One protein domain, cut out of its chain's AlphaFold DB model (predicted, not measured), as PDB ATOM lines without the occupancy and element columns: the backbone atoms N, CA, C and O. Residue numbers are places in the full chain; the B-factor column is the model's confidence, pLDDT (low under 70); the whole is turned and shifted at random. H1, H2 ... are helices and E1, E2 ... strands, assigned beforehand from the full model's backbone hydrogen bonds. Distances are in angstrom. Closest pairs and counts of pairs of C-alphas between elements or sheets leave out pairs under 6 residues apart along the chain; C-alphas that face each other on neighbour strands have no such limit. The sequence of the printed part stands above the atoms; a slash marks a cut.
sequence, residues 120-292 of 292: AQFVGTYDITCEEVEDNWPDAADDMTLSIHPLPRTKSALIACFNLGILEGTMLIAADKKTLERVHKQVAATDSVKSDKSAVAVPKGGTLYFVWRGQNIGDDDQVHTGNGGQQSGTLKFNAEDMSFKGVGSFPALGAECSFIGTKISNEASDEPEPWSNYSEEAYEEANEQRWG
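Overview. This is residues 120 to 292 of the 292 residues of an uncharacterized protein of Lophiotrema nucula (UniProt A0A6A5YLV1). You are looking at a closed barrel of eight antiparallel strands, E1 to E8 in chain order round the ring, with H3 and H4 packed on its outside at E4 and E5. H1 and H2 form a small corner in the stretch between E1 and E2, and the last helix, H5, lies off the barrel, next after H4. The printed part has 173 residues with five named helices and eight named strands, in the order E1 H1 H2 E2 E3 E4 H3 E5 E6 E7 E8 H4 H5, a mixed class. It is compact, with a radius of gyration of the C-alphas of 15.6 A and spans of 49 by 36 by 27 A.

Arrangement. Start at E1, residues 124 to 129: E2, residues 145 to 150, lies on one side of it, N 126 and O 146 being within hydrogen-bond range at 2.8 A. E8, residues 254 to 265, lies on the other side and closes the barrel, with N 129 to O 260 at 2.8 A. H1, residues 131 to 136, and H2, residues 138 to 141, touch only at the corner, the closest C-alphas being Glu 134 and Ala 141, 5.3 A. H1 is on the barrel, its C-alpha 131 lying 7.3 A from that of Phe 259; H2 is only just on it, with 5 pairs of C-alphas within 10 A. E2, E3, residues 157 to 163, and E4, residues 167 to 174, form a meander, successive antiparallel neighbours in two hairpins; look for N 147 to O 161, 2.9 A, and N 160 to O 171, 2.8 A. H3, residues 177 to 190, lies outside the barrel at a height over the sheet of 8.9 A, over E4, slantwise at 48 degrees on the local plane; the C-alphas of Ala 174 and Leu 180 are closest, 5.2 A. E5, residues 207 to 216, is beside E4, with N 172 to O 211 at 2.8 A. E5, E6, residues 232 to 237, E7, residues 244 to 250, and E8 make a second meander of three hairpins, with N 208 to O 235, N 236 to O 245 and N 246 to O 259, each 2.8 A. H4, residues 275 to 278, lies outside the barrel at a height of 7.8 A and only just touches H3, with 3 pairs of C-alphas within 8 A, through residues 187 to 188 of H3 alone; Ala 188 and Trp 275 are closest, 6.8 A between C-alphas. H5, residues 280 to 291, is not on the barrel and is close to H4 but not clearly touching, C-alphas 276 and 282 being closest at 7.8 A. Every O i to N i+4 pair is within hydrogen-bond range in H1 and H5, and 9 of 10 in H3; H2 and H4 are too short for one.

Along the chain. Find C-alpha 124 at (149.818, 138.903, 140.510), where E1 begins. E4 bends by 55 degrees at residue 170, and E5, 26.7 A long, by 59 degrees at residue 213. E8 runs 29.1 A, H3 20.0 A, and H5 16.3 A to C-alpha 291 at (157.286, 150.961, 177.151).

Size, cuts and confidence. The two C-alphas farthest apart, Glu 240 and Gly 292, the chain's last residue, are 52.7 A apart. The printed part has no cut. Long links join H3 to E5 and E5 to E6; in the second, residues 223 to 224 pair antiparallel with 214 to 215 of E5. Mean pLDDT of the printed part is 91.8, and residues 227 to 229 are under 70.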
ATOM      1  N   ALA A 120     142.037 132.585 140.374       93.44
ATOM      2  CA  ALA A 120     143.400 132.486 139.857       93.44
ATOM      3  C   ALA A 120     143.792 133.651 138.932       93.44
ATOM      4  O   ALA A 120     144.973 133.941 138.790       93.44
ATOM      5  N   GLN A 121     142.829 134.334 138.310       94.44
ATOM      6  CA  GLN A 121     143.118 135.456 137.414       94.44
ATOM      7  C   GLN A 121     143.580 136.708 138.171       94.44
ATOM      8  O   GLN A 121     144.332 137.511 137.616       94.44
ATOM      9  N   PHE A 122     143.178 136.853 139.437       96.00
ATOM     10  CA  PHE A 122     143.572 137.987 140.279       96.00
ATOM     11  C   PHE A 122     144.963 137.821 140.895       96.00
ATOM     12  O   PHE A 122     145.477 138.775 141.465       96.00
ATOM     13  N   VAL A 123     145.597 136.653 140.762       97.38
ATOM     14  CA  VAL A 123     146.983 136.442 141.201       97.38
ATOM     15  C   VAL A 123     147.921 137.347 140.402       97.38
ATOM     16  O   VAL A 123     147.778 137.477 139.178       97.38
ATOM     17  N   GLY A 124     148.857 137.982 141.100       97.81
ATOM     18  CA  GLY A 124     149.818 138.903 140.510       97.81
ATOM     19  C   GLY A 124     150.237 140.020 141.453       97.81
ATOM     20  O   GLY A 124     149.798 140.079 142.600       97.81
ATOM     21  N   THR A 125     151.066 140.916 140.931       98.50
ATOM     22  CA  THR A 125     151.504 142.131 141.623       98.50
ATOM     23  C   THR A 125     150.789 143.339 141.036       98.50
ATOM     24  O   THR A 125     150.638 143.444 139.811       98.50
ATOM     25  N   TYR A 126     150.372 144.245 141.910       98.50
ATOM     26  CA  TYR A 126     149.659 145.468 141.589       98.50
ATOM     27  C   TYR A 126     150.390 146.661 142.184       98.50
ATOM     28  O   TYR A 126     150.821 146.618 143.334       98.50
ATOM     29  N   ASP A 127     150.478 147.711 141.385       98.19
ATOM     30  CA  ASP A 127     150.868 149.048 141.812       98.19
ATOM     31  C   ASP A 127     149.634 149.754 142.384       98.19
ATOM     32  O   ASP A 127     148.557 149.666 141.778       98.19
ATOM     33  N   ILE A 128     149.750 150.381 143.557       98.31
ATOM     34  CA  ILE A 128     148.623 151.010 144.255       98.31
ATOM     35  C   ILE A 128     148.740 152.532 144.196       98.31
ATOM     36  O   ILE A 128     149.801 153.098 144.404       98.31
ATOM     37  N   THR A 129     147.601 153.196 144.007       98.00
ATOM     38  CA  THR A 129     147.436 154.645 144.191       98.00
ATOM     39  C   THR A 129     146.354 154.909 145.235       98.00
ATOM     40  O   THR A 129     145.338 154.203 145.290       98.00
ATOM     41  N   CYS A 130     146.578 155.897 146.097       97.69
ATOM     42  CA  CYS A 130     145.699 156.211 147.223       97.69
ATOM     43  C   CYS A 130     145.777 157.710 147.522       97.69
ATOM     44  O   CYS A 130     146.735 158.166 148.142       97.69
ATOM     45  N   GLU A 131     144.749 158.458 147.112       97.00
ATOM     46  CA  GLU A 131     144.707 159.923 147.246       97.00
ATOM     47  C   GLU A 131     144.922 160.376 148.700       97.00
ATOM     48  O   GLU A 131     145.690 161.296 148.954       97.00
ATOM     49  N   GLU A 132     144.327 159.675 149.673       95.81
ATOM     50  CA  GLU A 132     144.483 160.001 151.099       95.81
ATOM     51  C   GLU A 132     145.944 159.883 151.565       95.81
ATOM     52  O   GLU A 132     146.399 160.671 152.395       95.81
ATOM     53  N   VAL A 133     146.694 158.908 151.038       96.44
ATOM     54  CA  VAL A 133     148.111 158.730 151.383       96.44
ATOM     55  C   VAL A 133     148.968 159.756 150.652       96.44
ATOM     56  O   VAL A 133     149.825 160.372 151.272       96.44
ATOM     57  N   GLU A 134     148.708 159.992 149.368       97.00
ATOM     58  CA  GLU A 134     149.429 160.976 148.550       97.00
ATOM     59  C   GLU A 134     149.305 162.403 149.111       97.00
ATOM     60  O   GLU A 134     150.293 163.139 149.165       97.00
ATOM     61  N   ASP A 135     148.117 162.781 149.593       96.81
ATOM     62  CA  ASP A 135     147.850 164.121 150.123       96.81
ATOM     63  C   ASP A 135     148.506 164.365 151.493       96.81
ATOM     64  O   ASP A 135     148.982 165.471 151.780       96.81
ATOM     65  N   ASN A 136     148.538 163.346 152.354       95.62
ATOM     66  CA  ASN A 136     148.988 163.481 153.742       95.62
ATOM     67  C   ASN A 136     150.440 163.006 153.964       95.62
ATOM     68  O   ASN A 136     151.142 163.551 154.822       95.62
ATOM     69  N   TRP A 137     150.906 162.027 153.184       95.50
ATOM     70  CA  TRP A 137     152.225 161.388 153.274       95.50
ATOM     71  C   TRP A 137     152.829 161.137 151.881       95.50
ATOM     72  O   TRP A 137     153.091 159.989 151.519       95.50
ATOM     73  N   PRO A 138     153.122 162.193 151.103       95.38
ATOM     74  CA  PRO A 138     153.621 162.045 149.735       95.38
ATOM     75  C   PRO A 138     154.922 161.234 149.662       95.38
ATOM     76  O   PRO A 138     155.081 160.424 148.761       95.38
ATOM     77  N   ASP A 139     155.815 161.383 150.648       94.06
ATOM     78  CA  ASP A 139     157.078 160.630 150.708       94.06
ATOM     79  C   ASP A 139     156.866 159.116 150.934       94.06
ATOM     80  O   ASP A 139     157.770 158.328 150.675       94.06
ATOM     81  N   ALA A 140     155.701 158.709 151.453       94.06
ATOM     82  CA  ALA A 140     155.344 157.310 151.686       94.06
ATOM     83  C   ALA A 140     154.497 156.715 150.545       94.06
ATOM     84  O   ALA A 140     154.309 155.504 150.492       94.06
ATOM     85  N   ALA A 141     153.979 157.548 149.639       95.44
ATOM     86  CA  ALA A 141     153.090 157.119 148.562       95.44
ATOM     87  C   ALA A 141     153.826 156.499 147.358       95.44
ATOM     88  O   ALA A 141     153.193 155.836 146.542       95.44
ATOM     89  N   ASP A 142     155.144 156.694 147.245       92.56
ATOM     90  CA  ASP A 142     155.920 156.312 146.056       92.56
ATOM     91  C   ASP A 142     156.038 154.787 145.843       92.56
ATOM     92  O   ASP A 142     156.212 154.350 144.707       92.56
ATOM     93  N   ASP A 143     155.925 153.979 146.905       92.44
ATOM     94  CA  ASP A 143     156.204 152.532 146.887       92.44
ATOM     95  C   ASP A 143     155.015 151.687 147.406       92.44
ATOM     96  O   ASP A 143     155.190 150.724 148.159       92.44
ATOM     97  N   MET A 144     153.780 152.042 147.033       97.69
ATOM     98  CA  MET A 144     152.586 151.293 147.451       97.69
ATOM     99  C   MET A 144     152.290 150.104 146.527       97.69
ATOM    100  O   MET A 144     152.093 150.256 145.322       97.69
ATOM    101  N   THR A 145     152.179 148.898 147.086       98.19
ATOM    102  CA  THR A 145     152.029 147.659 146.309       98.19
ATOM    103  C   THR A 145     151.057 146.665 146.944       98.19
ATOM    104  O   THR A 145     150.831 146.643 148.153       98.19
ATOM    105  N   LEU A 146     150.453 145.807 146.115       98.50
ATOM    106  CA  LEU A 146     149.678 144.636 146.545       98.50
ATOM    107  C   LEU A 146     150.155 143.410 145.769       98.50
ATOM    108  O   LEU A 146     150.092 143.382 144.541       98.50
ATOM    109  N   SER A 147     150.556 142.361 146.476       98.38
ATOM    110  CA  SER A 147     150.994 141.092 145.892       98.38
ATOM    111  C   SER A 147     150.012 139.988 146.286       98.38
ATOM    112  O   SER A 147     149.916 139.615 147.452       98.38
ATOM    113  N   ILE A 148     149.232 139.485 145.321       98.44
ATOM    114  CA  ILE A 148     148.153 138.508 145.542       98.44
ATOM    115  C   ILE A 148     148.606 137.104 145.147       98.44
ATOM    116  O   ILE A 148     148.912 136.842 143.983       98.44
ATOM    117  N   HIS A 149     148.505 136.169 146.089       97.88
ATOM    118  CA  HIS A 149     148.871 134.761 145.969       97.88
ATOM    119  C   HIS A 149     147.671 133.812 146.057       97.88
ATOM    120  O   HIS A 149     146.690 134.076 146.763       97.88
ATOM    121  N   PRO A 150     147.748 132.640 145.403       96.25
ATOM    122  CA  PRO A 150     146.838 131.549 145.706       96.25
ATOM    123  C   PRO A 150     147.071 131.064 147.140       96.25
ATOM    124  O   PRO A 150     148.196 130.757 147.528       96.25
ATOM    125  N   LEU A 151     146.002 130.930 147.923       94.12
ATOM    126  CA  LEU A 151     146.124 130.386 149.270       94.12
ATOM    127  C   LEU A 151     146.303 128.856 149.193       94.12
ATOM    128  O   LEU A 151     145.469 128.176 148.582       94.12
ATOM    129  N   PRO A 152     147.359 128.269 149.789       91.06
ATOM    130  CA  PRO A 152     147.611 126.839 149.675       91.06
ATOM    131  C   PRO A 152     146.429 125.995 150.163       91.06
ATOM    132  O   PRO A 152     145.734 126.341 151.115       91.06
ATOM    133  N   ARG A 153     146.230 124.831 149.530       89.44
ATOM    134  CA  ARG A 153     145.211 123.823 149.904       89.44
ATOM    135  C   ARG A 153     143.750 124.263 149.726       89.44
ATOM    136  O   ARG A 153     142.853 123.474 150.023       89.44
ATOM    137  N   THR A 154     143.491 125.449 149.177       90.81
ATOM    138  CA  THR A 154     142.143 125.906 148.821       90.81
ATOM    139  C   THR A 154     142.123 126.590 147.455       90.81
ATOM    140  O   THR A 154     143.120 127.118 146.981       90.81
ATOM    141  N   LYS A 155     140.965 126.555 146.789       92.25
ATOM    142  CA  LYS A 155     140.693 127.296 145.542       92.25
ATOM    143  C   LYS A 155     139.609 128.361 145.725       92.25
ATOM    144  O   LYS A 155     139.145 128.940 144.746       92.25
ATOM    145  N   SER A 156     139.147 128.553 146.961       93.12
ATOM    146  CA  SER A 156     138.033 129.444 147.301       93.12
ATOM    147  C   SER A 156     138.482 130.773 147.916       93.12
ATOM    148  O   SER A 156     137.660 131.675 148.066       93.12
ATOM    149  N   ALA A 157     139.774 130.910 148.222       95.69
ATOM    150  CA  ALA A 157     140.365 132.113 148.787       95.69
ATOM    151  C   ALA A 157     141.791 132.340 148.269       95.69
ATOM    152  O   ALA A 157     142.434 131.425 147.747       95.69
ATOM    153  N   LEU A 158     142.250 133.573 148.428       97.00
ATOM    154  CA  LEU A 158     143.588 134.063 148.126       97.00
ATOM    155  C   LEU A 158     144.175 134.687 149.398       97.00
ATOM    156  O   LEU A 158     143.442 135.011 150.339       97.00
ATOM    157  N   ILE A 159     145.488 134.856 149.407       97.56
ATOM    158  CA  ILE A 159     146.227 135.594 150.431       97.56
ATOM    159  C   ILE A 159     147.071 136.643 149.730       97.56
ATOM    160  O   ILE A 159     147.539 136.402 148.624       97.56
ATOM    161  N   ALA A 160     147.228 137.811 150.323       98.06
ATOM    162  CA  ALA A 160     148.028 138.874 149.751       98.06
ATOM    163  C   ALA A 160     148.858 139.554 150.829       98.06
ATOM    164  O   ALA A 160     148.426 139.605 151.976       98.06
ATOM    165  N   CYS A 161     150.009 140.094 150.456       97.62
ATOM    166  CA  CYS A 161     150.668 141.137 151.233       97.62
ATOM    167  C   CYS A 161     150.443 142.481 150.556       97.62
ATOM    168  O   CYS A 161     150.326 142.561 149.329       97.62
ATOM    169  N   PHE A 162     150.328 143.523 151.366       97.88
ATOM    170  CA  PHE A 162     150.110 144.877 150.894       97.88
ATOM    171  C   PHE A 162     151.046 145.847 151.606       97.88
ATOM    172  O   PHE A 162     151.382 145.650 152.772       97.88
ATOM    173  N   ASN A 163     151.382 146.921 150.903       97.31
ATOM    174  CA  ASN A 163     152.021 148.117 151.413       97.31
ATOM    175  C   ASN A 163     151.212 149.326 150.907       97.31
ATOM    176  O   ASN A 163     151.104 149.545 149.703       97.31
ATOM    177  N   LEU A 164     150.600 150.078 151.823       96.81
ATOM    178  CA  LEU A 164     149.847 151.314 151.562       96.81
ATOM    179  C   LEU A 164     150.645 152.564 151.978       96.81
ATOM    180  O   LEU A 164     150.065 153.592 152.320       96.81
ATOM    181  N   GLY A 165     151.972 152.461 152.031       96.00
ATOM    182  CA  GLY A 165     152.902 153.546 152.336       96.00
ATOM    183  C   GLY A 165     153.090 153.784 153.830       96.00
ATOM    184  O   GLY A 165     154.213 153.810 154.322       96.00
ATOM    185  N   ILE A 166     151.987 153.914 154.569       95.00
ATOM    186  CA  ILE A 166     151.998 154.098 156.034       95.00
ATOM    187  C   ILE A 166     151.573 152.848 156.809       95.00
ATOM    188  O   ILE A 166     151.601 152.833 158.038       95.00
ATOM    189  N   LEU A 167     151.119 151.820 156.096       95.50
ATOM    190  CA  LEU A 167     150.582 150.591 156.658       95.50
ATOM    191  C   LEU A 167     150.955 149.428 155.745       95.50
ATOM    192  O   LEU A 167     150.684 149.474 154.546       95.50
ATOM    193  N   GLU A 168     151.490 148.366 156.323       96.25
ATOM    194  CA  GLU A 168     151.760 147.107 155.632       96.25
ATOM    195  C   GLU A 168     151.085 145.943 156.340       96.25
ATOM    196  O   GLU A 168     150.714 146.040 157.512       96.25
ATOM    197  N   GLY A 169     150.917 144.828 155.634       96.50
ATOM    198  CA  GLY A 169     150.481 143.601 156.276       96.50
ATOM    199  C   GLY A 169     149.988 142.519 155.334       96.50
ATOM    200  O   GLY A 169     150.231 142.534 154.126       96.50
ATOM    201  N   THR A 170     149.236 141.585 155.913       97.12
ATOM    202  CA  THR A 170     148.668 140.422 155.229       97.12
ATOM    203  C   THR A 170     147.150 140.546 155.122       97.12
ATOM    204  O   THR A 170     146.441 140.916 156.057       97.12
ATOM    205  N   MET A 171     146.620 140.181 153.960       97.38
ATOM    206  CA  MET A 171     145.210 140.242 153.608       97.38
ATOM    207  C   MET A 171     144.707 138.866 153.164       97.38
ATOM    208  O   MET A 171     145.324 138.191 152.343       97.38
ATOM    209  N   LEU A 172     143.548 138.450 153.670       97.19
ATOM    210  CA  LEU A 172     142.810 137.283 153.184       97.19
ATOM    211  C   LEU A 172     141.692 137.756 152.268       97.19
ATOM    212  O   LEU A 172     140.947 138.666 152.627       97.19
ATOM    213  N   ILE A 173     141.544 137.121 151.107       97.69
ATOM    214  CA  ILE A 173     140.615 137.556 150.059       97.69
ATOM    215  C   ILE A 173     139.735 136.378 149.627       97.69
ATOM    216  O   ILE A 173     140.226 135.272 149.410       97.69
ATOM    217  N   ALA A 174     138.431 136.597 149.451       96.69
ATOM    218  CA  ALA A 174     137.516 135.590 148.907       96.69
ATOM    219  C   ALA A 174     136.394 136.206 148.057       96.69
ATOM    220  O   ALA A 174     136.086 137.393 148.148       96.69
ATOM    221  N   ALA A 175     135.738 135.378 147.241       96.06
ATOM    222  CA  ALA A 175     134.628 135.802 146.379       96.06
ATOM    223  C   ALA A 175     133.324 136.114 147.144       96.06
ATOM    224  O   ALA A 175     132.436 136.789 146.621       96.06
ATOM    225  N   ASP A 176     133.180 135.605 148.369       94.62
ATOM    226  CA  ASP A 176     131.999 135.795 149.205       94.62
ATOM    227  C   ASP A 176     132.361 135.868 150.697       94.62
ATOM    228  O   ASP A 176     133.329 135.257 151.153       94.62
ATOM    229  N   LYS A 177     131.548 136.606 151.466       94.81
ATOM    230  CA  LYS A 177     131.783 136.847 152.898       94.81
ATOM    231  C   LYS A 177     131.802 135.569 153.737       94.81
ATOM    232  O   LYS A 177     132.613 135.461 154.644       94.81
ATOM    233  N   LYS A 178     130.960 134.576 153.423       94.38
ATOM    234  CA  LYS A 178     130.885 133.332 154.212       94.38
ATOM    235  C   LYS A 178     132.163 132.509 154.062       94.38
ATOM    236  O   LYS A 178     132.680 131.972 155.040       94.38
ATOM    237  N   THR A 179     132.682 132.419 152.839       94.44
ATOM    238  CA  THR A 179     133.975 131.789 152.566       94.44
ATOM    239  C   THR A 179     135.098 132.539 153.268       94.44
ATOM    240  O   THR A 179     135.920 131.891 153.917       94.44
ATOM    241  N   LEU A 180     135.097 133.873 153.197       95.19
ATOM    242  CA  LEU A 180     136.089 134.711 153.867       95.19
ATOM    243  C   LEU A 180     136.102 134.486 155.383       95.19
ATOM    244  O   LEU A 180     137.149 134.181 155.936       95.19
ATOM    245  N   GLU A 181     134.945 134.556 156.043       94.00
ATOM    246  CA  GLU A 181     134.802 134.332 157.489       94.00
ATOM    247  C   GLU A 181     135.314 132.949 157.907       94.00
ATOM    248  O   GLU A 181     136.027 132.800 158.901       94.00
ATOM    249  N   ARG A 182     134.982 131.918 157.124       94.31
ATOM    250  CA  ARG A 182     135.439 130.551 157.377       94.31
ATOM    251  C   ARG A 182     136.955 130.418 157.238       94.31
ATOM    252  O   ARG A 182     137.563 129.734 158.058       94.31
ATOM    253  N   VAL A 183     137.547 131.014 156.202       94.25
ATOM    254  CA  VAL A 183     139.001 130.992 155.978       94.25
ATOM    255  C   VAL A 183     139.712 131.788 157.065       94.25
ATOM    256  O   VAL A 183     140.632 131.260 157.677       94.25
ATOM    257  N   HIS A 184     139.219 132.984 157.383       93.50
ATOM    258  CA  HIS A 184     139.724 133.818 158.468       93.50
ATOM    259  C   HIS A 184     139.767 133.052 159.795       93.50
ATOM    260  O   HIS A 184     140.811 133.002 160.433       93.50
ATOM    261  N   LYS A 185     138.688 132.346 160.163       92.25
ATOM    262  CA  LYS A 185     138.655 131.526 161.384       92.25
ATOM    263  C   LYS A 185     139.696 130.396 161.395       92.25
ATOM    264  O   LYS A 185     140.163 130.022 162.464       92.25
ATOM    265  N   GLN A 186     140.021 129.813 160.240       92.88
ATOM    266  CA  GLN A 186     141.034 128.753 160.151       92.88
ATOM    267  C   GLN A 186     142.448 129.322 160.237       92.88
ATOM    268  O   GLN A 186     143.246 128.846 161.037       92.88
ATOM    269  N   VAL A 187     142.734 130.368 159.460       92.62
ATOM    270  CA  VAL A 187     144.047 131.018 159.444       92.62
ATOM    271  C   VAL A 187     144.356 131.637 160.808       92.62
ATOM    272  O   VAL A 187     145.430 131.401 161.337       92.62
ATOM    273  N   ALA A 188     143.390 132.297 161.450       88.44
ATOM    274  CA  ALA A 188     143.570 132.847 162.794       88.44
ATOM    275  C   ALA A 188     143.858 131.786 163.875       88.44
ATOM    276  O   ALA A 188     144.371 132.130 164.931       88.44
ATOM    277  N   ALA A 189     143.511 130.516 163.638       87.81
ATOM    278  CA  ALA A 189     143.746 129.433 164.592       87.81
ATOM    279  C   ALA A 189     145.041 128.650 164.324       87.81
ATOM    280  O   ALA A 189     145.610 128.097 165.260       87.81
ATOM    281  N   THR A 190     145.458 128.514 163.059       85.38
ATOM    282  CA  THR A 190     146.544 127.591 162.672       85.38
ATOM    283  C   THR A 190     147.466 128.103 161.559       85.38
ATOM    284  O   THR A 190     148.182 127.289 160.975       85.38
ATOM    285  N   ASP A 191     147.375 129.380 161.165       85.69
ATOM    286  CA  ASP A 191     148.056 129.997 160.002       85.69
ATOM    287  C   ASP A 191     147.868 129.256 158.670       85.69
ATOM    288  O   ASP A 191     148.537 129.494 157.667       85.69
ATOM    289  N   SER A 192     146.935 128.313 158.633       82.56
ATOM    290  CA  SER A 192     146.791 127.371 157.538       82.56
ATOM    291  C   SER A 192     145.335 126.997 157.348       82.56
ATOM    292  O   SER A 192     144.543 126.938 158.289       82.56
ATOM    293  N   VAL A 193     144.983 126.732 156.094       86.44
ATOM    294  CA  VAL A 193     143.634 126.326 155.711       86.44
ATOM    295  C   VAL A 193     143.603 124.813 155.543       86.44
ATOM    296  O   VAL A 193     144.500 124.200 154.948       86.44
ATOM    297  N   LYS A 194     142.555 124.185 156.079       84.12
ATOM    298  CA  LYS A 194     142.291 122.761 155.850       84.12
ATOM    299  C   LYS A 194     141.941 122.559 154.380       84.12
ATOM    300  O   LYS A 194     141.276 123.398 153.781       84.12
ATOM    301  N   SER A 195     142.364 121.434 153.807       80.50
ATOM    302  CA  SER A 195     142.051 121.138 152.413       80.50
ATOM    303  C   SER A 195     140.544 121.146 152.200       80.50
ATOM    304  O   SER A 195     139.792 120.407 152.838       80.50
ATOM    305  N   ASP A 196     140.105 122.015 151.303       74.94
ATOM    306  CA  ASP A 196     138.695 122.172 151.017       74.94
ATOM    307  C   ASP A 196     138.389 121.608 149.633       74.94
ATOM    308  O   ASP A 196     139.010 121.978 148.637       74.94
ATOM    309  N   LYS A 197     137.411 120.698 149.575       70.94
ATOM    310  CA  LYS A 197     136.861 120.179 148.314       70.94
ATOM    311  C   LYS A 197     135.870 121.156 147.673       70.94
ATOM    312  O   LYS A 197     135.238 120.805 146.679       70.94
ATOM    313  N   SER A 198     135.699 122.346 148.251       73.00
ATOM    314  CA  SER A 198     134.821 123.380 147.721       73.00
ATOM    315  C   SER A 198     135.141 123.689 146.266       73.00
ATOM    316  O   SER A 198     136.297 123.702 145.834       73.00
ATOM    317  N   ALA A 199     134.072 123.931 145.511       76.25
ATOM    318  CA  ALA A 199     134.164 124.331 144.122       76.25
ATOM    319  C   ALA A 199     134.998 125.615 143.979       76.25
ATOM    320  O   ALA A 199     135.111 126.416 144.908       76.25
ATOM    321  N   VAL A 200     135.569 125.802 142.787       80.69
ATOM    322  CA  VAL A 200     136.255 127.044 142.420       80.69
ATOM    323  C   VAL A 200     135.291 128.205 142.637       80.69
ATOM    324  O   VAL A 200     134.198 128.219 142.069       80.69
ATOM    325  N   ALA A 201     135.687 129.157 143.479       83.56
ATOM    326  CA  ALA A 201     134.853 130.307 143.766       83.56
ATOM    327  C   ALA A 201     134.863 131.266 142.566       83.56
ATOM    328  O   ALA A 201     135.919 131.578 142.010       83.56
ATOM    329  N   VAL A 202     133.672 131.715 142.169       87.56
ATOM    330  CA  VAL A 202     133.473 132.680 141.082       87.56
ATOM    331  C   VAL A 202     132.990 133.992 141.707       87.56
ATOM    332  O   VAL A 202     131.925 133.997 142.334       87.56
ATOM    333  N   PRO A 203     133.742 135.098 141.572       89.12
ATOM    334  CA  PRO A 203     133.326 136.402 142.071       89.12
ATOM    335  C   PRO A 203     132.066 136.877 141.361       89.12
ATOM    336  O   PRO A 203     131.959 136.827 140.134       89.12
ATOM    337  N   LYS A 204     131.113 137.414 142.122       88.12
ATOM    338  CA  LYS A 204     129.941 138.067 141.534       88.12
ATOM    339  C   LYS A 204     130.326 139.482 141.114       88.12
ATOM    340  O   LYS A 204     130.674 140.302 141.957       88.12
ATOM    341  N   GLY A 205     130.274 139.761 139.811       88.38
ATOM    342  CA  GLY A 205     130.546 141.099 139.270       88.38
ATOM    343  C   GLY A 205     131.958 141.614 139.563       88.38
ATOM    344  O   GLY A 205     132.115 142.799 139.841       88.38
ATOM    345  N   GLY A 206     132.956 140.720 139.590       91.88
ATOM    346  CA  GLY A 206     134.358 141.081 139.848       91.88
ATOM    347  C   GLY A 206     134.639 141.592 141.265       91.88
ATOM    348  O   GLY A 206     135.711 142.131 141.509       91.88
ATOM    349  N   THR A 207     133.690 141.458 142.196       96.44
ATOM    350  CA  THR A 207     133.864 141.919 143.578       96.44
ATOM    351  C   THR A 207     134.434 140.803 144.445       96.44
ATOM    352  O   THR A 207     133.860 139.714 144.519       96.44
ATOM    353  N   LEU A 208     135.539 141.099 145.119       97.31
ATOM    354  CA  LEU A 208     136.147 140.291 146.167       97.31
ATOM    355  C   LEU A 208     135.973 140.987 147.514       97.31
ATOM    356  O   LEU A 208     135.917 142.212 147.594       97.31
ATOM    357  N   TYR A 209     135.904 140.192 148.571       97.56
ATOM    358  CA  TYR A 209     135.866 140.647 149.955       97.56
ATOM    359  C   TYR A 209     137.198 140.334 150.603       97.56
ATOM    360  O   TYR A 209     137.771 139.277 150.325       97.56
ATOM    361  N   PHE A 210     137.647 141.207 151.497       97.69
ATOM    362  CA  PHE A 210     138.866 140.966 152.244       97.69
ATOM    363  C   PHE A 210     138.748 141.306 153.723       97.69
ATOM    364  O   PHE A 210     137.928 142.133 154.127       97.69
ATOM    365  N   VAL A 211     139.586 140.638 154.509       96.88
ATOM    366  CA  VAL A 211     139.980 141.037 155.863       96.88
ATOM    367  C   VAL A 211     141.494 141.137 155.895       96.88
ATOM    368  O   VAL A 211     142.166 140.453 155.120       96.88
ATOM    369  N   TRP A 212     142.036 141.974 156.764       96.75
ATOM    370  CA  TRP A 212     143.475 142.186 156.837       96.75
ATOM    371  C   TRP A 212     143.953 142.279 158.284       96.75
ATOM    372  O   TRP A 212     143.148 142.464 159.197       96.75
ATOM    373  N   ARG A 213     145.261 142.104 158.458       95.44
ATOM    374  CA  ARG A 213     146.040 142.445 159.649       95.44
ATOM    375  C   ARG A 213     147.368 143.032 159.204       95.44
ATOM    376  O   ARG A 213     147.789 142.775 158.078       95.44
ATOM    377  N   GLY A 214     148.005 143.818 160.054       95.00
ATOM    378  CA  GLY A 214     149.221 144.508 159.654       95.00
ATOM    379  C   GLY A 214     149.813 145.364 160.750       95.00
ATOM    380  O   GLY A 214     149.437 145.232 161.912       95.00
ATOM    381  N   GLN A 215     150.700 146.267 160.364       94.38
ATOM    382  CA  GLN A 215     151.337 147.221 161.258       94.38
ATOM    383  C   GLN A 215     151.560 148.558 160.559       94.38
ATOM    384  O   GLN A 215     151.607 148.633 159.327       94.38
ATOM    385  N   ASN A 216     151.668 149.621 161.349       93.06
ATOM    386  CA  ASN A 216     152.103 150.911 160.828       93.06
ATOM    387  C   ASN A 216     153.556 150.825 160.347       93.06
ATOM    388  O   ASN A 216     154.389 150.186 160.984       93.06
ATOM    389  N   ILE A 217     153.859 151.529 159.262       91.06
ATOM    390  CA  ILE A 217     155.227 151.744 158.794       91.06
ATOM    391  C   ILE A 217     155.738 153.034 159.446       91.06
ATOM    392  O   ILE A 217     155.184 154.109 159.202       91.06
ATOM    393  N   GLY A 218     156.795 152.959 160.262       85.81
ATOM    394  CA  GLY A 218     157.442 154.146 160.828       85.81
ATOM    395  C   GLY A 218     157.905 153.981 162.273       85.81
ATOM    396  O   GLY A 218     158.486 152.973 162.631       85.81
ATOM    397  N   ASP A 219     157.704 155.020 163.089       75.81
ATOM    398  CA  ASP A 219     158.280 155.106 164.441       75.81
ATOM    399  C   ASP A 219     157.420 154.446 165.538       75.81
ATOM    400  O   ASP A 219     157.854 154.367 166.690       75.81
ATOM    401  N   ASP A 220     156.167 154.080 165.251       79.19
ATOM    402  CA  ASP A 220     155.244 153.570 166.270       79.19
ATOM    403  C   ASP A 220     154.998 152.059 166.217       79.19
ATOM    404  O   ASP A 220     154.469 151.554 167.212       79.19
ATOM    405  N   ASP A 221     155.399 151.389 165.126       80.50
ATOM    406  CA  ASP A 221     155.297 149.942 164.856       80.50
ATOM    407  C   ASP A 221     153.990 149.319 165.376       80.50
ATOM    408  O   ASP A 221     153.945 148.200 165.891       80.50
ATOM    409  N   GLN A 222     152.890 150.081 165.313       87.44
ATOM    410  CA  GLN A 222     151.648 149.675 165.953       87.44
ATOM    411  C   GLN A 222     151.038 148.503 165.186       87.44
ATOM    412  O   GLN A 222     150.612 148.666 164.042       87.44
ATOM    413  N   VAL A 223     150.932 147.350 165.849       89.81
ATOM    414  CA  VAL A 223     150.299 146.147 165.297       89.81
ATOM    415  C   VAL A 223     148.771 146.257 165.345       89.81
ATOM    416  O   VAL A 223     148.167 146.660 166.339       89.81
ATOM    417  N   HIS A 224     148.135 145.845 164.253       89.06
ATOM    418  CA  HIS A 224     146.700 145.900 164.002       89.06
ATOM    419  C   HIS A 224     146.137 144.480 163.868       89.06
ATOM    420  O   HIS A 224     146.268 143.836 162.827       89.06
ATOM    421  N   THR A 225     145.466 144.003 164.921       84.88
ATOM    422  CA  THR A 225     145.132 142.572 165.108       84.88
ATOM    423  C   THR A 225     143.767 142.134 164.554       84.88
ATOM    424  O   THR A 225     143.408 140.954 164.599       84.88
ATOM    425  N   GLY A 226     142.950 143.050 164.033       76.69
ATOM    426  CA  GLY A 226     141.646 142.733 163.424       76.69
ATOM    427  C   GLY A 226     140.499 142.480 164.397       76.69
ATOM    428  O   GLY A 226     139.349 142.388 163.964       76.69
ATOM    429  N   ASN A 227     140.759 142.442 165.707       69.12
ATOM    430  CA  ASN A 227     139.745 142.126 166.720       69.12
ATOM    431  C   ASN A 227     138.648 143.201 166.868       69.12
ATOM    432  O   ASN A 227     137.559 142.903 167.353       69.12
ATOM    433  N   GLY A 228     138.884 144.429 166.390       61.94
ATOM    434  CA  GLY A 228     137.914 145.532 166.433       61.94
ATOM    435  C   GLY A 228     136.833 145.516 165.341       61.94
ATOM    436  O   GLY A 228     136.000 146.417 165.304       61.94
ATOM    437  N   GLY A 229     136.838 144.543 164.420       64.50
ATOM    438  CA  GLY A 229     135.817 144.419 163.363       64.50
ATOM    439  C   GLY A 229     135.889 145.462 162.236       64.50
ATOM    440  O   GLY A 229     135.081 145.414 161.311       64.50
ATOM    441  N   GLN A 230     136.868 146.368 162.270       75.81
ATOM    442  CA  GLN A 230     137.071 147.447 161.292       75.81
ATOM    443  C   GLN A 230     138.252 147.182 160.346       75.81
ATOM    444  O   GLN A 230     138.889 148.117 159.888       75.81
ATOM    445  N   GLN A 231     138.613 145.922 160.100       92.38
ATOM    446  CA  GLN A 231     139.745 145.582 159.227       92.38
ATOM    447  C   GLN A 231     139.270 144.718 158.070       92.38
ATOM    448  O   GLN A 231     139.667 143.567 157.885       92.38
ATOM    449  N   SER A 232     138.312 145.264 157.326       95.62
ATOM    450  CA  SER A 232     137.698 144.585 156.192       95.62
ATOM    451  C   SER A 232     137.372 145.558 155.071       95.62
ATOM    452  O   SER A 232     137.350 146.778 155.262       95.62
ATOM    453  N   GLY A 233     137.109 145.005 153.893       96.94
ATOM    454  CA  GLY A 233     136.764 145.799 152.730       96.94
ATOM    455  C   GLY A 233     136.397 144.967 151.513       96.94
ATOM    456  O   GLY A 233     136.116 143.764 151.594       96.94
ATOM    457  N   THR A 234     136.383 145.639 150.367       97.94
ATOM    458  CA  THR A 234     136.098 145.036 149.066       97.94
ATOM    459  C   THR A 234     137.064 145.511 147.995       97.94
ATOM    460  O   THR A 234     137.414 146.689 147.966       97.94
ATOM    461  N   LEU A 235     137.420 144.615 147.076       98.19
ATOM    462  CA  LEU A 235     138.133 144.928 145.838       98.19
ATOM    463  C   LEU A 235     137.183 144.689 144.666       98.19
ATOM    464  O   LEU A 235     136.673 143.580 144.503       98.19
ATOM    465  N   LYS A 236     136.926 145.706 143.848       97.62
ATOM    466  CA  LYS A 236     136.084 145.589 142.656       97.62
ATOM    467  C   LYS A 236     136.950 145.671 141.407       97.62
ATOM    468  O   LYS A 236     137.392 146.756 141.038       97.62
ATOM    469  N   PHE A 237     137.159 144.526 140.767       96.62
ATOM    470  CA  PHE A 237     137.979 144.406 139.568       96.62
ATOM    471  C   PHE A 237     137.227 144.834 138.311       96.62
ATOM    472  O   PHE A 237     136.052 144.501 138.118       96.62
ATOM    473  N   ASN A 238     137.942 145.528 137.434       94.62
ATOM    474  CA  ASN A 238     137.556 145.757 136.058       94.62
ATOM    475  C   ASN A 238     138.003 144.561 135.202       94.62
ATOM    476  O   ASN A 238     139.142 144.103 135.275       94.62
ATOM    477  N   ALA A 239     137.088 144.030 134.394       88.75
ATOM    478  CA  ALA A 239     137.351 142.859 133.563       88.75
ATOM    479  C   ALA A 239     138.238 143.164 132.342       88.75
ATOM    480  O   ALA A 239     138.752 142.228 131.734       88.75
ATOM    481  N   GLU A 240     138.377 144.435 131.956       90.62
ATOM    482  CA  GLU A 240     139.087 144.828 130.733       90.62
ATOM    483  C   GLU A 240     140.607 144.891 130.919       90.62
ATOM    484  O   GLU A 240     141.350 144.404 130.069       90.62
ATOM    485  N   ASP A 241     141.066 145.454 132.034       92.00
ATOM    486  CA  ASP A 241     142.478 145.760 132.295       92.00
ATOM    487  C   ASP A 241     143.019 145.106 133.576       92.00
ATOM    488  O   ASP A 241     144.185 145.286 133.919       92.00
ATOM    489  N   MET A 242     142.188 144.326 134.280       92.81
ATOM    490  CA  MET A 242     142.511 143.723 135.578       92.81
ATOM    491  C   MET A 242     142.903 144.748 136.654       92.81
ATOM    492  O   MET A 242     143.454 144.359 137.682       92.81
ATOM    493  N   SER A 243     142.600 146.034 136.457       96.94
ATOM    494  CA  SER A 243     142.667 147.029 137.524       96.94
ATOM    495  C   SER A 243     141.547 146.794 138.537       96.94
ATOM    496  O   SER A 243     140.561 146.102 138.256       96.94
ATOM    497  N   PHE A 244     141.665 147.365 139.731       98.00
ATOM    498  CA  PHE A 244     140.586 147.330 140.710       98.00
ATOM    499  C   PHE A 244     140.447 148.641 141.467       98.00
ATOM    500  O   PHE A 244     141.414 149.370 141.670       98.00
ATOM    501  N   LYS A 245     139.232 148.889 141.960       98.38
ATOM    502  CA  LYS A 245     138.976 149.872 143.013       98.38
ATOM    503  C   LYS A 245     138.767 149.152 144.341       98.38
ATOM    504  O   LYS A 245     137.860 148.323 144.460       98.38
ATOM    505  N   GLY A 246     139.614 149.455 145.312       98.12
ATOM    506  CA  GLY A 246     139.542 148.986 146.685       98.12
ATOM    507  C   GLY A 246     138.839 150.001 147.577       98.12
ATOM    508  O   GLY A 246     139.011 151.207 147.417       98.12
ATOM    509  N   VAL A 247     138.030 149.503 148.508       97.88
ATOM    510  CA  VAL A 247     137.517 150.284 149.638       97.88
ATOM    511  C   VAL A 247     137.699 149.448 150.891       97.88
ATOM    512  O   VAL A 247     137.230 148.308 150.935       97.88
ATOM    513  N   GLY A 248     138.390 149.993 151.885       96.19
ATOM    514  CA  GLY A 248     138.694 149.302 153.131       96.19
ATOM    515  C   GLY A 248     138.669 150.231 154.331       96.19
ATOM    516  O   GLY A 248     138.753 151.448 154.201       96.19
ATOM    517  N   SER A 249     138.552 149.625 155.502       94.88
ATOM    518  CA  SER A 249     138.667 150.310 156.787       94.88
ATOM    519  C   SER A 249     140.083 150.124 157.329       94.88
ATOM    520  O   SER A 249     140.570 148.991 157.409       94.88
ATOM    521  N   PHE A 250     140.746 151.237 157.660       93.19
ATOM    522  CA  PHE A 250     142.103 151.252 158.203       93.19
ATOM    523  C   PHE A 250     142.213 152.286 159.331       93.19
ATOM    524  O   PHE A 250     141.806 153.428 159.132       93.19
ATOM    525  N   PRO A 251     142.781 151.945 160.503       89.12
ATOM    526  CA  PRO A 251     142.842 152.865 161.640       89.12
ATOM    527  C   PRO A 251     143.455 154.236 161.324       89.12
ATOM    528  O   PRO A 251     142.926 155.249 161.775       89.12
ATOM    529  N   ALA A 252     144.514 154.276 160.508       86.38
ATOM    530  CA  ALA A 252     145.199 155.514 160.127       86.38
ATOM    531  C   ALA A 252     144.547 156.268 158.948       86.38
ATOM    532  O   ALA A 252     144.739 157.473 158.830       86.38
ATOM    533  N   LEU A 253     143.770 155.584 158.097       90.81
ATOM    534  CA  LEU A 253     143.177 156.153 156.869       90.81
ATOM    535  C   LEU A 253     141.654 156.348 156.967       90.81
ATOM    536  O   LEU A 253     141.002 156.783 156.022       90.81
ATOM    537  N   GLY A 254     141.061 156.001 158.111       90.56
ATOM    538  CA  GLY A 254     139.631 156.115 158.363       90.56
ATOM    539  C   GLY A 254     138.810 154.880 157.977       90.56
ATOM    540  O   GLY A 254     139.306 153.824 157.580       90.56
ATOM    541  N   ALA A 255     137.493 155.008 158.151       91.44
ATOM    542  CA  ALA A 255     136.555 153.895 158.001       91.44
ATOM    543  C   ALA A 255     136.316 153.469 156.541       91.44
ATOM    544  O   ALA A 255     135.911 152.333 156.305       91.44
ATOM    545  N   GLU A 256     136.552 154.360 155.576       93.69
ATOM    546  CA  GLU A 256     136.306 154.124 154.149       93.69
ATOM    547  C   GLU A 256     137.439 154.717 153.296       93.69
ATOM    548  O   GLU A 256     137.252 155.681 152.560       93.69
ATOM    549  N   CYS A 257     138.632 154.133 153.386       95.94
ATOM    550  CA  CYS A 257     139.749 154.498 152.523       95.94
ATOM    551  C   CYS A 257     139.572 153.883 151.129       95.94
ATOM    552  O   CYS A 257     139.382 152.671 150.990       95.94
ATOM    553  N   SER A 258     139.669 154.723 150.099       97.81
ATOM    554  CA  SER A 258     139.590 154.353 148.683       97.81
ATOM    555  C   SER A 258     140.990 154.262 148.083       97.81
ATOM    556  O   SER A 258     141.760 155.205 148.205       97.81
ATOM    557  N   PHE A 259     141.290 153.178 147.374       98.19
ATOM    558  CA  PHE A 259     142.555 153.002 146.654       98.19
ATOM    559  C   PHE A 259     142.323 152.303 145.312       98.19
ATOM    560  O   PHE A 259     141.308 151.627 145.114       98.19
ATOM    561  N   ILE A 260     143.239 152.479 144.364       98.38
ATOM    562  CA  ILE A 260     143.175 151.866 143.033       98.38
ATOM    563  C   ILE A 260     144.421 151.013 142.841       98.38
ATOM    564  O   ILE A 260     145.522 151.467 143.127       98.38
ATOM    565  N   GLY A 261     144.247 149.789 142.345       98.38
ATOM    566  CA  GLY A 261     145.356 148.911 141.988       98.38
ATOM    567  C   GLY A 261     145.418 148.660 140.488       98.38
ATOM    568  O   GLY A 261     144.406 148.300 139.880       98.38
ATOM    569  N   THR A 262     146.604 148.789 139.901       98.19
ATOM    570  CA  THR A 262     146.874 148.470 138.492       98.19
ATOM    571  C   THR A 262     147.800 147.269 138.409       98.19
ATOM    572  O   THR A 262     148.864 147.254 139.020       98.19
ATOM    573  N   LYS A 263     147.412 146.236 137.653       97.94
ATOM    574  CA  LYS A 263     148.215 145.013 137.550       97.94
ATOM    575  C   LYS A 263     149.504 145.279 136.772       97.94
ATOM    576  O   LYS A 263     149.450 145.630 135.596       97.94
ATOM    577  N   ILE A 264     150.651 145.036 137.404       97.81
ATOM    578  CA  ILE A 264     151.979 145.202 136.790       97.81
ATOM    579  C   ILE A 264     152.665 143.867 136.488       97.81
ATOM    580  O   ILE A 264     153.519 143.790 135.607       97.81
ATOM    581  N   SER A 265     152.267 142.791 137.174       97.62
ATOM    582  CA  SER A 265     152.782 141.441 136.932       97.62
ATOM    583  C   SER A 265     151.699 140.386 137.141       97.62
ATOM    584  O   SER A 265     150.835 140.523 138.005       97.62
ATOM    585  N   ASN A 266     151.753 139.301 136.364       97.12
ATOM    586  CA  ASN A 266     150.922 138.107 136.581       97.12
ATOM    587  C   ASN A 266     151.482 137.178 137.663       97.12
ATOM    588  O   ASN A 266     150.799 136.245 138.075       97.12
ATOM    589  N   GLU A 267     152.706 137.439 138.109       97.00
ATOM    590  CA  GLU A 267     153.359 136.732 139.196       97.00
ATOM    591  C   GLU A 267     153.390 137.644 140.421       97.00
ATOM    592  O   GLU A 267     153.578 138.862 140.317       97.00
ATOM    593  N   ALA A 268     153.127 137.048 141.575       96.50
ATOM    594  CA  ALA A 268     153.206 137.725 142.853       96.50
ATOM    595  C   ALA A 268     154.687 137.846 143.247       96.50
ATOM    596  O   ALA A 268     155.444 136.886 143.092       96.50
ATOM    597  N   SER A 269     155.106 139.039 143.655       93.75
ATOM    598  CA  SER A 269     156.517 139.398 143.856       93.75
ATOM    599  C   SER A 269     156.961 139.202 145.300       93.75
ATOM    600  O   SER A 269     158.002 138.594 145.536       93.75
ATOM    601  N   ASP A 270     156.138 139.647 146.244       94.06
ATOM    602  CA  ASP A 270     156.422 139.573 147.678       94.06
ATOM    603  C   ASP A 270     155.654 138.425 148.324       94.06
ATOM    604  O   ASP A 270     154.478 138.244 148.013       94.06
ATOM    605  N   GLU A 271     156.290 137.645 149.201       94.62
ATOM    606  CA  GLU A 271     155.640 136.552 149.935       94.62
ATOM    607  C   GLU A 271     154.874 137.103 151.151       94.62
ATOM    608  O   GLU A 271     155.421 137.935 151.875       94.62
ATOM    609  N   PRO A 272     153.621 136.677 151.405       94.38
ATOM    610  CA  PRO A 272     152.861 137.188 152.536       94.38
ATOM    611  C   PRO A 272     153.421 136.706 153.868       94.38
ATOM    612  O   PRO A 272     153.699 135.517 154.037       94.38
ATOM    613  N   GLU A 273     153.499 137.613 154.837       94.12
ATOM    614  CA  GLU A 273     153.869 137.243 156.196       94.12
ATOM    615  C   GLU A 273     152.802 136.352 156.853       94.12
ATOM    616  O   GLU A 273     151.601 136.497 156.565       94.12
ATOM    617  N   PRO A 274     153.213 135.443 157.760       93.12
ATOM    618  CA  PRO A 274     152.292 134.666 158.577       93.12
ATOM    619  C   PRO A 274     151.255 135.548 159.271       93.12
ATOM    620  O   PRO A 274     151.561 136.601 159.821       93.12
ATOM    621  N   TRP A 275     150.004 135.100 159.292       92.62
ATOM    622  CA  TRP A 275     148.904 135.864 159.886       92.62
ATOM    623  C   TRP A 275     149.060 136.049 161.406       92.62
ATOM    624  O   TRP A 275     148.539 137.011 161.980       92.62
ATOM    625  N   SER A 276     149.774 135.131 162.060       91.44
ATOM    626  CA  SER A 276     150.164 135.196 163.470       91.44
ATOM    627  C   SER A 276     151.200 136.270 163.801       91.44
ATOM    628  O   SER A 276     151.214 136.707 164.953       91.44
ATOM    629  N   ASN A 277     151.981 136.765 162.829       91.88
ATOM    630  CA  ASN A 277     152.909 137.886 163.053       91.88
ATOM    631  C   ASN A 277     152.175 139.148 163.525       91.88
ATOM    632  O   ASN A 277     152.736 139.962 164.243       91.88
ATOM    633  N   TYR A 278     150.897 139.283 163.171       90.94
ATOM    634  CA  TYR A 278     150.049 140.409 163.559       90.94
ATOM    635  C   TYR A 278     149.003 140.000 164.614       90.94
ATOM    636  O   TYR A 278     147.839 140.410 164.565       90.94
ATOM    637  N   SER A 279     149.369 139.087 165.515       87.81
ATOM    638  CA  SER A 279     148.504 138.607 166.599       87.81
ATOM    639  C   SER A 279     148.458 139.569 167.793       87.81
ATOM    640  O   SER A 279     149.223 140.525 167.872       87.81
ATOM    641  N   GLU A 280     147.542 139.317 168.734       84.44
ATOM    642  CA  GLU A 280     147.482 140.071 169.996       84.44
ATOM    643  C   GLU A 280     148.755 139.891 170.827       84.44
ATOM    644  O   GLU A 280     149.242 140.849 171.405       84.44
ATOM    645  N   GLU A 281     149.336 138.691 170.813       84.12
ATOM    646  CA  GLU A 281     150.615 138.412 171.469       84.12
ATOM    647  C   GLU A 281     151.743 139.255 170.858       84.12
ATOM    648  O   GLU A 281     152.500 139.885 171.586       84.12
ATOM    649  N   ALA A 282     151.789 139.370 169.524       81.88
ATOM    650  CA  ALA A 282     152.745 140.248 168.848       81.88
ATOM    651  C   ALA A 282     152.521 141.735 169.185       81.88
ATOM    652  O   ALA A 282     153.474 142.494 169.341       81.88
ATOM    653  N   TYR A 283     151.261 142.159 169.333       82.12
ATOM    654  CA  TYR A 283     150.922 143.510 169.787       82.12
ATOM    655  C   TYR A 283     151.368 143.772 171.236       82.12
ATOM    656  O   TYR A 283     151.896 144.846 171.536       82.12
ATOM    657  N   GLU A 284     151.160 142.813 172.139       85.75
ATOM    658  CA  GLU A 284     151.611 142.891 173.531       85.75
ATOM    659  C   GLU A 284     153.140 142.959 173.607       85.75
ATOM    660  O   GLU A 284     153.669 143.867 174.249       85.75
ATOM    661  N   GLU A 285     153.848 142.096 172.873       83.75
ATOM    662  CA  GLU A 285     155.312 142.102 172.804       83.75
ATOM    663  C   GLU A 285     155.854 143.437 172.264       83.75
ATOM    664  O   GLU A 285     156.757 144.029 172.860       83.75
ATOM    665  N   ALA A 286     155.273 143.966 171.182       79.50
ATOM    666  CA  ALA A 286     155.661 145.265 170.630       79.50
ATOM    667  C   ALA A 286     155.458 146.409 171.643       79.50
ATOM    668  O   ALA A 286     156.293 147.311 171.761       79.50
ATOM    669  N   ASN A 287     154.373 146.369 172.424       82.50
ATOM    670  CA  ASN A 287     154.131 147.353 173.478       82.50
ATOM    671  C   ASN A 287     155.116 147.229 174.641       82.50
ATOM    672  O   ASN A 287     155.577 148.257 175.143       82.50
ATOM    673  N   GLU A 288     155.445 146.009 175.067       87.88
ATOM    674  CA  GLU A 288     156.456 145.775 176.100       87.88
ATOM    675  C   GLU A 288     157.822 146.302 175.663       87.88
ATOM    676  O   GLU A 288     158.464 147.019 176.421       87.88
ATOM    677  N   GLN A 289     158.243 146.053 174.421       81.44
ATOM    678  CA  GLN A 289     159.518 146.571 173.907       81.44
ATOM    679  C   GLN A 289     159.561 148.105 173.835       81.44
ATOM    680  O   GLN A 289     160.631 148.708 173.953       81.44
ATOM    681  N   ARG A 290     158.407 148.750 173.638       78.38
ATOM    682  CA  ARG A 290     158.305 150.209 173.524       78.38
ATOM    683  C   ARG A 290     158.239 150.923 174.875       78.38
ATOM    684  O   ARG A 290     158.700 152.063 174.971       78.38
ATOM    685  N   TRP A 291     157.637 150.298 175.887       84.88
ATOM    686  CA  TRP A 291     157.286 150.961 177.151       84.88
ATOM    687  C   TRP A 291     157.786 150.269 178.427       84.88
ATOM    688  O   TRP A 291     157.666 150.871 179.496       84.88
ATOM    689  N   GLY A 292     158.296 149.039 178.337       73.75
ATOM    690  CA  GLY A 292     158.859 148.264 179.451       73.75
ATOM    691  C   GLY A 292     160.318 148.593 179.732       73.75
ATOM    692  O   GLY A 292     160.662 148.672 180.934       73.75
TER     693      GLY A 292